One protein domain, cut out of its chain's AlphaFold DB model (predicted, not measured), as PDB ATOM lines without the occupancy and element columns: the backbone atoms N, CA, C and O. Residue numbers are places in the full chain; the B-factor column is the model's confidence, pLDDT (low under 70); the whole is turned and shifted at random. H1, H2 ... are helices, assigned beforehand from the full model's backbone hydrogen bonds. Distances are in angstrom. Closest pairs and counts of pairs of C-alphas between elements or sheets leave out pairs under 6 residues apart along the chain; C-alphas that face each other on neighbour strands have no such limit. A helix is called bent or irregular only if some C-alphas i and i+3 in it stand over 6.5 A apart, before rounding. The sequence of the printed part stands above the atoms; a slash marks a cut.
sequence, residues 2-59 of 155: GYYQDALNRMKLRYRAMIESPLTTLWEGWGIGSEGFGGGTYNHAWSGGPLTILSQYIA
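Overview. This is residues 2 to 59 of the 155 residues of an uncharacterized protein of Phocaeicola plebeius (UniProt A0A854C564). Two helices form the legs of an elongated U: H1 runs out, loops with short H2 make the far end, and H3 runs back beside H1. The 58 printed residues have three named helices, H1, H2, H3 in order, and no named strand: all helix. The whole is only just compact, close to loose, with radius of gyration of the C-alphas 12.3 A and spans 36 by 20 by 18 A.

Arrangement. H1, residues 4 to 19, kinks by 33 degrees near residue 13. Its residues 4 to 11 alone only just touch H3, residues 45 to 58, with 3 pairs of C-alphas within 8 A; the closest, Met 11 and Pro 50, are 7.0 A apart. They run opposite ways at a shallow tilt of 31 degrees. H2, residues 33 to 36, is apart from both. O i to N i+4 pairs within hydrogen-bond range number 10 of 12 in H1 and 5 of 10 in H3; H2 is too short for any.

Along the chain. H1 spans 20.8 A from C-alpha 4 at (-25.154, 54.161, 161.979); it is irregular, C-alphas 14 and 17 being 7.6 A apart. H3 spans 20.5 A to C-alpha 58 at (-32.019, 56.532, 163.958), irregular with C-alphas 47 and 50 7.7 A apart.

Size, cuts and confidence. The farthest C-alphas, Ser 34 and Ala 59, are 36.4 A apart. The printed part has no cut; the link H1 to H2 is long, 13 residues. Residues 38 to 39 have pLDDT under 70.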
ATOM      1  N   GLY A   2     -24.365  54.326 155.559       81.81
ATOM      2  CA  GLY A   2     -24.865  53.186 156.362       81.81
ATOM      3  C   GLY A   2     -24.175  52.884 157.708       81.81
ATOM      4  O   GLY A   2     -24.595  51.968 158.404       81.81
ATOM      5  N   TYR A   3     -23.160  53.648 158.119       92.88
ATOM      6  CA  TYR A   3     -22.405  53.433 159.366       92.88
ATOM      7  C   TYR A   3     -23.102  54.013 160.615       92.88
ATOM      8  O   TYR A   3     -22.551  54.862 161.318       92.88
ATOM      9  N   TYR A   4     -24.342  53.596 160.889       94.31
ATOM     10  CA  TYR A   4     -25.154  54.161 161.979       94.31
ATOM     11  C   TYR A   4     -24.545  53.918 163.367       94.31
ATOM     12  O   TYR A   4     -24.534  54.819 164.206       94.31
ATOM     13  N   GLN A   5     -23.984  52.728 163.604       95.56
ATOM     14  CA  GLN A   5     -23.330  52.411 164.876       95.56
ATOM     15  C   GLN A   5     -22.106  53.302 165.123       95.56
ATOM     16  O   GLN A   5     -21.944  53.839 166.219       95.56
ATOM     17  N   ASP A   6     -21.280  53.512 164.098       96.38
ATOM     18  CA  ASP A   6     -20.097  54.367 164.205       96.38
ATOM     19  C   ASP A   6     -20.481  55.830 164.417       96.38
ATOM     20  O   ASP A   6     -19.832  56.530 165.196       96.38
ATOM     21  N   ALA A   7     -21.571  56.289 163.795       95.44
ATOM     22  CA  ALA A   7     -22.111  57.623 164.034       95.44
ATOM     23  C   ALA A   7     -22.510  57.819 165.507       95.44
ATOM     24  O   ALA A   7     -22.153  58.839 166.104       95.44
ATOM     25  N   LEU A   8     -23.173  56.833 166.125       96.81
ATOM     26  CA  LEU A   8     -23.519  56.885 167.550       96.81
ATOM     27  C   LEU A   8     -22.287  56.789 168.461       96.81
ATOM     28  O   LEU A   8     -22.195  57.520 169.448       96.81
ATOM     29  N   ASN A   9     -21.316  55.938 168.131       97.00
ATOM     30  CA  ASN A   9     -20.061  55.840 168.883       97.00
ATOM     31  C   ASN A   9     -19.288  57.165 168.842       97.00
ATOM     32  O   ASN A   9     -18.844  57.674 169.875       97.00
ATOM     33  N   ARG A  10     -19.186  57.775 167.657       95.88
ATOM     34  CA  ARG A  10     -18.551  59.082 167.469       95.88
ATOM     35  C   ARG A  10     -19.298  60.181 168.214       95.88
ATOM     36  O   ARG A  10     -18.646  61.051 168.782       95.88
ATOM     37  N   MET A  11     -20.630  60.146 168.227       95.81
ATOM     38  CA  MET A  11     -21.452  61.076 169.003       95.81
ATOM     39  C   MET A  11     -21.111  60.988 170.496       95.81
ATOM     40  O   MET A  11     -20.762  62.005 171.088       95.81
ATOM     41  N   LYS A  12     -21.098  59.786 171.087       95.56
ATOM     42  CA  LYS A  12     -20.720  59.600 172.502       95.56
ATOM     43  C   LYS A  12     -19.327  60.148 172.804       95.56
ATOM     44  O   LYS A  12     -19.162  60.895 173.759       95.56
ATOM     45  N   LEU A  13     -18.343  59.819 171.966       95.94
ATOM     46  CA  LEU A  13     -16.968  60.286 172.150       95.94
ATOM     47  C   LEU A  13     -16.863  61.814 172.059       95.94
ATOM     48  O   LEU A  13     -16.208  62.445 172.880       95.94
ATOM     49  N   ARG A  14     -17.498  62.406 171.044       92.94
ATOM     50  CA  ARG A  14     -17.328  63.819 170.703       92.94
ATOM     51  C   ARG A  14     -18.019  64.755 171.697       92.94
ATOM     52  O   ARG A  14     -17.482  65.818 171.982       92.94
ATOM     53  N   TYR A  15     -19.175  64.354 172.220       94.88
ATOM     54  CA  TYR A  15     -19.964  65.153 173.161       94.88
ATOM     55  C   TYR A  15     -19.640  64.857 174.629       94.88
ATOM     56  O   TYR A  15     -20.177  65.523 175.508       94.88
ATOM     57  N   ARG A  16     -18.752  63.893 174.910       95.06
ATOM     58  CA  ARG A  16     -18.449  63.418 176.265       95.06
ATOM     59  C   ARG A  16     -18.168  64.549 177.256       95.06
ATOM     60  O   ARG A  16     -18.831  64.620 178.282       95.06
ATOM     61  N   ALA A  17     -17.243  65.445 176.917       93.38
ATOM     62  CA  ALA A  17     -16.854  66.548 177.795       93.38
ATOM     63  C   ALA A  17     -18.018  67.511 178.092       93.38
ATOM     64  O   ALA A  17     -18.129  68.006 179.208       93.38
ATOM     65  N   MET A  18     -18.908  67.739 177.117       94.69
ATOM     66  CA  MET A  18     -20.099  68.572 177.314       94.69
ATOM     67  C   MET A  18     -21.099  67.904 178.258       94.69
ATOM     68  O   MET A  18     -21.662  68.567 179.116       94.69
ATOM     69  N   ILE A  19     -21.308  66.593 178.111       94.94
ATOM     70  CA  ILE A  19     -22.267  65.825 178.919       94.94
ATOM     71  C   ILE A  19     -21.778  65.612 180.356       94.94
ATOM     72  O   ILE A  19     -22.582  65.612 181.280       94.94
ATOM     73  N   GLU A  20     -20.473  65.422 180.554       95.25
ATOM     74  CA  GLU A  20     -19.869  65.259 181.885       95.25
ATOM     75  C   GLU A  20     -19.697  66.604 182.626       95.25
ATOM     76  O   GLU A  20     -19.355  66.626 183.808       95.25
ATOM     77  N   SER A  21     -19.944  67.731 181.954       94.56
ATOM     78  CA  SER A  21     -19.895  69.072 182.538       94.56
ATOM     79  C   SER A  21     -21.151  69.400 183.358       94.56
ATOM     80  O   SER A  21     -22.240  68.939 183.022       94.56
ATOM     81  N   PRO A  22     -21.062  70.276 184.380       95.69
ATOM     82  CA  PRO A  22     -22.249  70.828 185.041       95.69
ATOM     83  C   PRO A  22     -23.072  71.785 184.156       95.69
ATOM     84  O   PRO A  22     -24.171  72.179 184.545       95.69
ATOM     85  N   LEU A  23     -22.556  72.206 182.995       94.19
ATOM     86  CA  LEU A  23     -23.281  73.073 182.064       94.19
ATOM     87  C   LEU A  23     -24.354  72.280 181.311       94.19
ATOM     88  O   LEU A  23     -24.089  71.223 180.754       94.19
ATOM     89  N   THR A  24     -25.567  72.825 181.240       94.62
ATOM     90  CA  THR A  24     -26.747  72.116 180.713       94.62
ATOM     91  C   THR A  24     -27.017  72.371 179.226       94.62
ATOM     92  O   THR A  24     -28.101  72.062 178.732       94.62
ATOM     93  N   THR A  25     -26.074  72.986 178.513       94.94
ATOM     94  CA  THR A  25     -26.200  73.386 177.104       94.94
ATOM     95  C   THR A  25     -24.991  72.928 176.294       94.94
ATOM     96  O   THR A  25     -23.930  72.639 176.844       94.94
ATOM     97  N   LEU A  26     -25.151  72.851 174.971       94.38
ATOM     98  CA  LEU A  26     -24.079  72.447 174.063       94.38
ATOM     99  C   LEU A  26     -23.182  73.639 173.725       94.38
ATOM    100  O   LEU A  26     -23.674  74.746 173.508       94.38
ATOM    101  N   TRP A  27     -21.874  73.409 173.669       93.94
ATOM    102  CA  TRP A  27     -20.891  74.471 173.451       93.94
ATOM    103  C   TRP A  27     -20.618  74.682 171.970       93.94
ATOM    104  O   TRP A  27     -20.823  73.786 171.156       93.94
ATOM    105  N   GLU A  28     -20.119  75.861 171.622       92.44
ATOM    106  CA  GLU A  28     -19.726  76.213 170.259       92.44
ATOM    107  C   GLU A  28     -18.532  75.387 169.762       92.44
ATOM    108  O   GLU A  28     -18.548  74.867 168.649       92.44
ATOM    109  N   GLY A  29     -17.510  75.228 170.602       89.50
ATOM    110  CA  GLY A  29     -16.352  74.375 170.340       89.50
ATOM    111  C   GLY A  29     -16.409  73.059 171.113       89.50
ATOM    112  O   GLY A  29     -17.329  72.801 171.879       89.50
ATOM    113  N   TRP A  30     -15.379  72.224 170.959       89.25
ATOM    114  CA  TRP A  30     -15.257  70.961 171.707       89.25
ATOM    115  C   TRP A  30     -14.666  71.127 173.118       89.25
ATOM    116  O   TRP A  30     -14.532  70.140 173.835       89.25
ATOM    117  N   GLY A  31     -14.330  72.358 173.508       86.94
ATOM    118  CA  GLY A  31     -13.788  72.737 174.812       86.94
ATOM    119  C   GLY A  31     -14.255  74.140 175.214       86.94
ATOM    120  O   GLY A  31     -14.950  74.806 174.443       86.94
ATOM    121  N   ILE A  32     -13.869  74.593 176.410       84.69
ATOM    122  CA  ILE A  32     -14.205  75.922 176.953       84.69
ATOM    123  C   ILE A  32     -12.937  76.773 177.068       84.69
ATOM    124  O   ILE A  32     -11.849  76.263 177.331       84.69
ATOM    125  N   GLY A  33     -13.073  78.090 176.886       82.06
ATOM    126  CA  GLY A  33     -11.951  79.018 177.016       82.06
ATOM    127  C   GLY A  33     -10.876  78.708 175.980       82.06
ATOM    128  O   GLY A  33     -11.192  78.521 174.807       82.06
ATOM    129  N   SER A  34      -9.613  78.615 176.397       79.88
ATOM    130  CA  SER A  34      -8.488  78.325 175.496       79.88
ATOM    131  C   SER A  34      -8.604  76.979 174.770       79.88
ATOM    132  O   SER A  34      -8.117  76.866 173.648       79.88
ATOM    133  N   GLU A  35      -9.290  75.986 175.345       77.62
ATOM    134  CA  GLU A  35      -9.559  74.703 174.672       77.62
ATOM    135  C   GLU A  35     -10.679  74.800 173.618       77.62
ATOM    136  O   GLU A  35     -10.799  73.947 172.741       77.62
ATOM    137  N   GLY A  36     -11.495  75.855 173.689       71.06
ATOM    138  CA  GLY A  36     -12.603  76.164 172.781       71.06
ATOM    139  C   GLY A  36     -12.313  77.319 171.824       71.06
ATOM    140  O   GLY A  36     -13.238  78.041 171.460       71.06
ATOM    141  N   PHE A  37     -11.045  77.533 171.456       72.62
ATOM    142  CA  PHE A  37     -10.575  78.655 170.621       72.62
ATOM    143  C   PHE A  37     -10.704  80.052 171.259       72.62
ATOM    144  O   PHE A  37     -10.602  81.065 170.573       72.62
ATOM    145  N   GLY A  38     -10.888  80.131 172.578       62.97
ATOM    146  CA  GLY A  38     -10.767  81.365 173.364       62.97
ATOM    147  C   GLY A  38     -11.965  82.315 173.320       62.97
ATOM    148  O   GLY A  38     -11.944  83.312 174.035       62.97
ATOM    149  N   GLY A  39     -13.004  82.020 172.529       68.88
ATOM    150  CA  GLY A  39     -14.141  82.933 172.337       68.88
ATOM    151  C   GLY A  39     -15.510  82.279 172.142       68.88
ATOM    152  O   GLY A  39     -16.486  83.000 171.959       68.88
ATOM    153  N   GLY A  40     -15.599  80.947 172.181       83.06
ATOM    154  CA  GLY A  40     -16.856  80.240 171.945       83.06
ATOM    155  C   GLY A  40     -17.846  80.325 173.113       83.06
ATOM    156  O   GLY A  40     -17.461  80.276 174.283       83.06
ATOM    157  N   THR A  41     -19.138  80.401 172.802       90.12
ATOM    158  CA  THR A  41     -20.215  80.354 173.808       90.12
ATOM    159  C   THR A  41     -20.450  78.921 174.311       90.12
ATOM    160  O   THR A  41     -20.300  77.953 173.565       90.12
ATOM    161  N   TYR A  42     -20.888  78.756 175.563       91.81
ATOM    162  CA  TYR A  42     -21.284  77.446 176.106       91.81
ATOM    163  C   TYR A  42     -22.755  77.084 175.828       91.81
ATOM    164  O   TYR A  42     -23.251  76.082 176.340       91.81
ATOM    165  N   ASN A  43     -23.467  77.892 175.041       94.06
ATOM    166  CA  ASN A  43     -24.861  77.673 174.669       94.06
ATOM    167  C   ASN A  43     -25.052  78.027 173.190       94.06
ATOM    168  O   ASN A  43     -25.434  79.149 172.856       94.06
ATOM    169  N   HIS A  44     -24.723  77.080 172.312       93.31
ATOM    170  CA  HIS A  44     -24.603  77.320 170.880       93.31
ATOM    171  C   HIS A  44     -25.367  76.292 170.039       93.31
ATOM    172  O   HIS A  44     -25.223  75.078 170.199       93.31
ATOM    173  N   ALA A  45     -26.161  76.785 169.087       92.56
ATOM    174  CA  ALA A  45     -27.121  75.967 168.348       92.56
ATOM    175  C   ALA A  45     -26.480  74.972 167.366       92.56
ATOM    176  O   ALA A  45     -26.994  73.866 167.200       92.56
ATOM    177  N   TRP A  46     -25.360  75.319 166.718       92.38
ATOM    178  CA  TRP A  46     -24.782  74.480 165.655       92.38
ATOM    179  C   TRP A  46     -24.274  73.111 166.135       92.38
ATOM    180  O   TRP A  46     -24.068  72.200 165.335       92.38
ATOM    181  N   SER A  47     -24.145  72.936 167.453       93.06
ATOM    182  CA  SER A  47     -23.711  71.693 168.086       93.06
ATOM    183  C   SER A  47     -24.887  70.742 168.284       93.06
ATOM    184  O   SER A  47     -24.712  69.609 168.708       93.06
ATOM    185  N   GLY A  48     -26.101  71.155 167.913       93.56
ATOM    186  CA  GLY A  48     -27.309  70.335 167.938       93.56
ATOM    187  C   GLY A  48     -27.377  69.241 166.867       93.56
ATOM    188  O   GLY A  48     -28.393  68.560 166.783       93.56
ATOM    189  N   GLY A  49     -26.329  69.020 166.063       94.00
ATOM    190  CA  GLY A  49     -26.297  67.988 165.013       94.00
ATOM    191  C   GLY A  49     -26.793  66.584 165.427       94.00
ATOM    192  O   GLY A  49     -27.487  65.945 164.630       94.00
ATOM    193  N   PRO A  50     -26.524  66.093 166.657       95.12
ATOM    194  CA  PRO A  50     -27.091  64.845 167.161       95.12
ATOM    195  C   PRO A  50     -28.615  64.760 167.099       95.12
ATOM    196  O   PRO A  50     -29.132  63.681 166.828       95.12
ATOM    197  N   LEU A  51     -29.336  65.871 167.288       94.62
ATOM    198  CA  LEU A  51     -30.798  65.904 167.207       94.62
ATOM    199  C   LEU A  51     -31.285  65.455 165.826       94.62
ATOM    200  O   LEU A  51     -32.167  64.602 165.727       94.62
ATOM    201  N   THR A  52     -30.676  65.986 164.764       94.25
ATOM    202  CA  THR A  52     -30.983  65.597 163.383       94.25
ATOM    203  C   THR A  52     -30.615  64.139 163.135       94.25
ATOM    204  O   THR A  52     -31.412  63.399 162.565       94.25
ATOM    205  N   ILE A  53     -29.445  63.694 163.609       95.56
ATOM    206  CA  ILE A  53     -28.999  62.300 163.454       95.56
ATOM    207  C   ILE A  53     -30.002  61.333 164.096       95.56
ATOM    208  O   ILE A  53     -30.452  60.382 163.457       95.56
ATOM    209  N   LEU A  54     -30.384  61.592 165.346       97.06
ATOM    210  CA  LEU A  54     -31.307  60.746 166.095       97.06
ATOM    211  C   LEU A  54     -32.717  60.762 165.488       97.06
ATOM    212  O   LEU A  54     -33.340  59.711 165.368       97.06
ATOM    213  N   SER A  55     -33.205  61.928 165.055       96.62
ATOM    214  CA  SER A  55     -34.572  62.067 164.533       96.62
ATOM    215  C   SER A  55     -34.722  61.505 163.117       96.62
ATOM    216  O   SER A  55     -35.646  60.741 162.843       96.62
ATOM    217  N   GLN A  56     -33.807  61.863 162.216       96.00
ATOM    218  CA  GLN A  56     -33.941  61.553 160.794       96.00
ATOM    219  C   GLN A  56     -33.397  60.171 160.434       96.00
ATOM    220  O   GLN A  56     -33.957  59.510 159.567       96.00
ATOM    221  N   TYR A  57     -32.324  59.723 161.092       95.94
ATOM    222  CA  TYR A  57     -31.602  58.513 160.684       95.94
ATOM    223  C   TYR A  57     -31.771  57.347 161.657       95.94
ATOM    224  O   TYR A  57     -31.868  56.210 161.213       95.94
ATOM    225  N   ILE A  58     -31.819  57.604 162.968       97.38
ATOM    226  CA  ILE A  58     -32.019  56.532 163.958       97.38
ATOM    227  C   ILE A  58     -33.503  56.195 164.090       97.38
ATOM    228  O   ILE A  58     -33.886  55.054 163.846       97.38
ATOM    229  N   ALA A  59     -34.351  57.185 164.385       97.88
ATOM    230  CA  ALA A  59     -35.802  57.012 164.308       97.88
ATOM    231  C   ALA A  59     -36.304  56.914 162.857       97.88
ATOM    232  O   ALA A  59     -37.387  56.389 162.616       97.88
TER     233      ALA A  59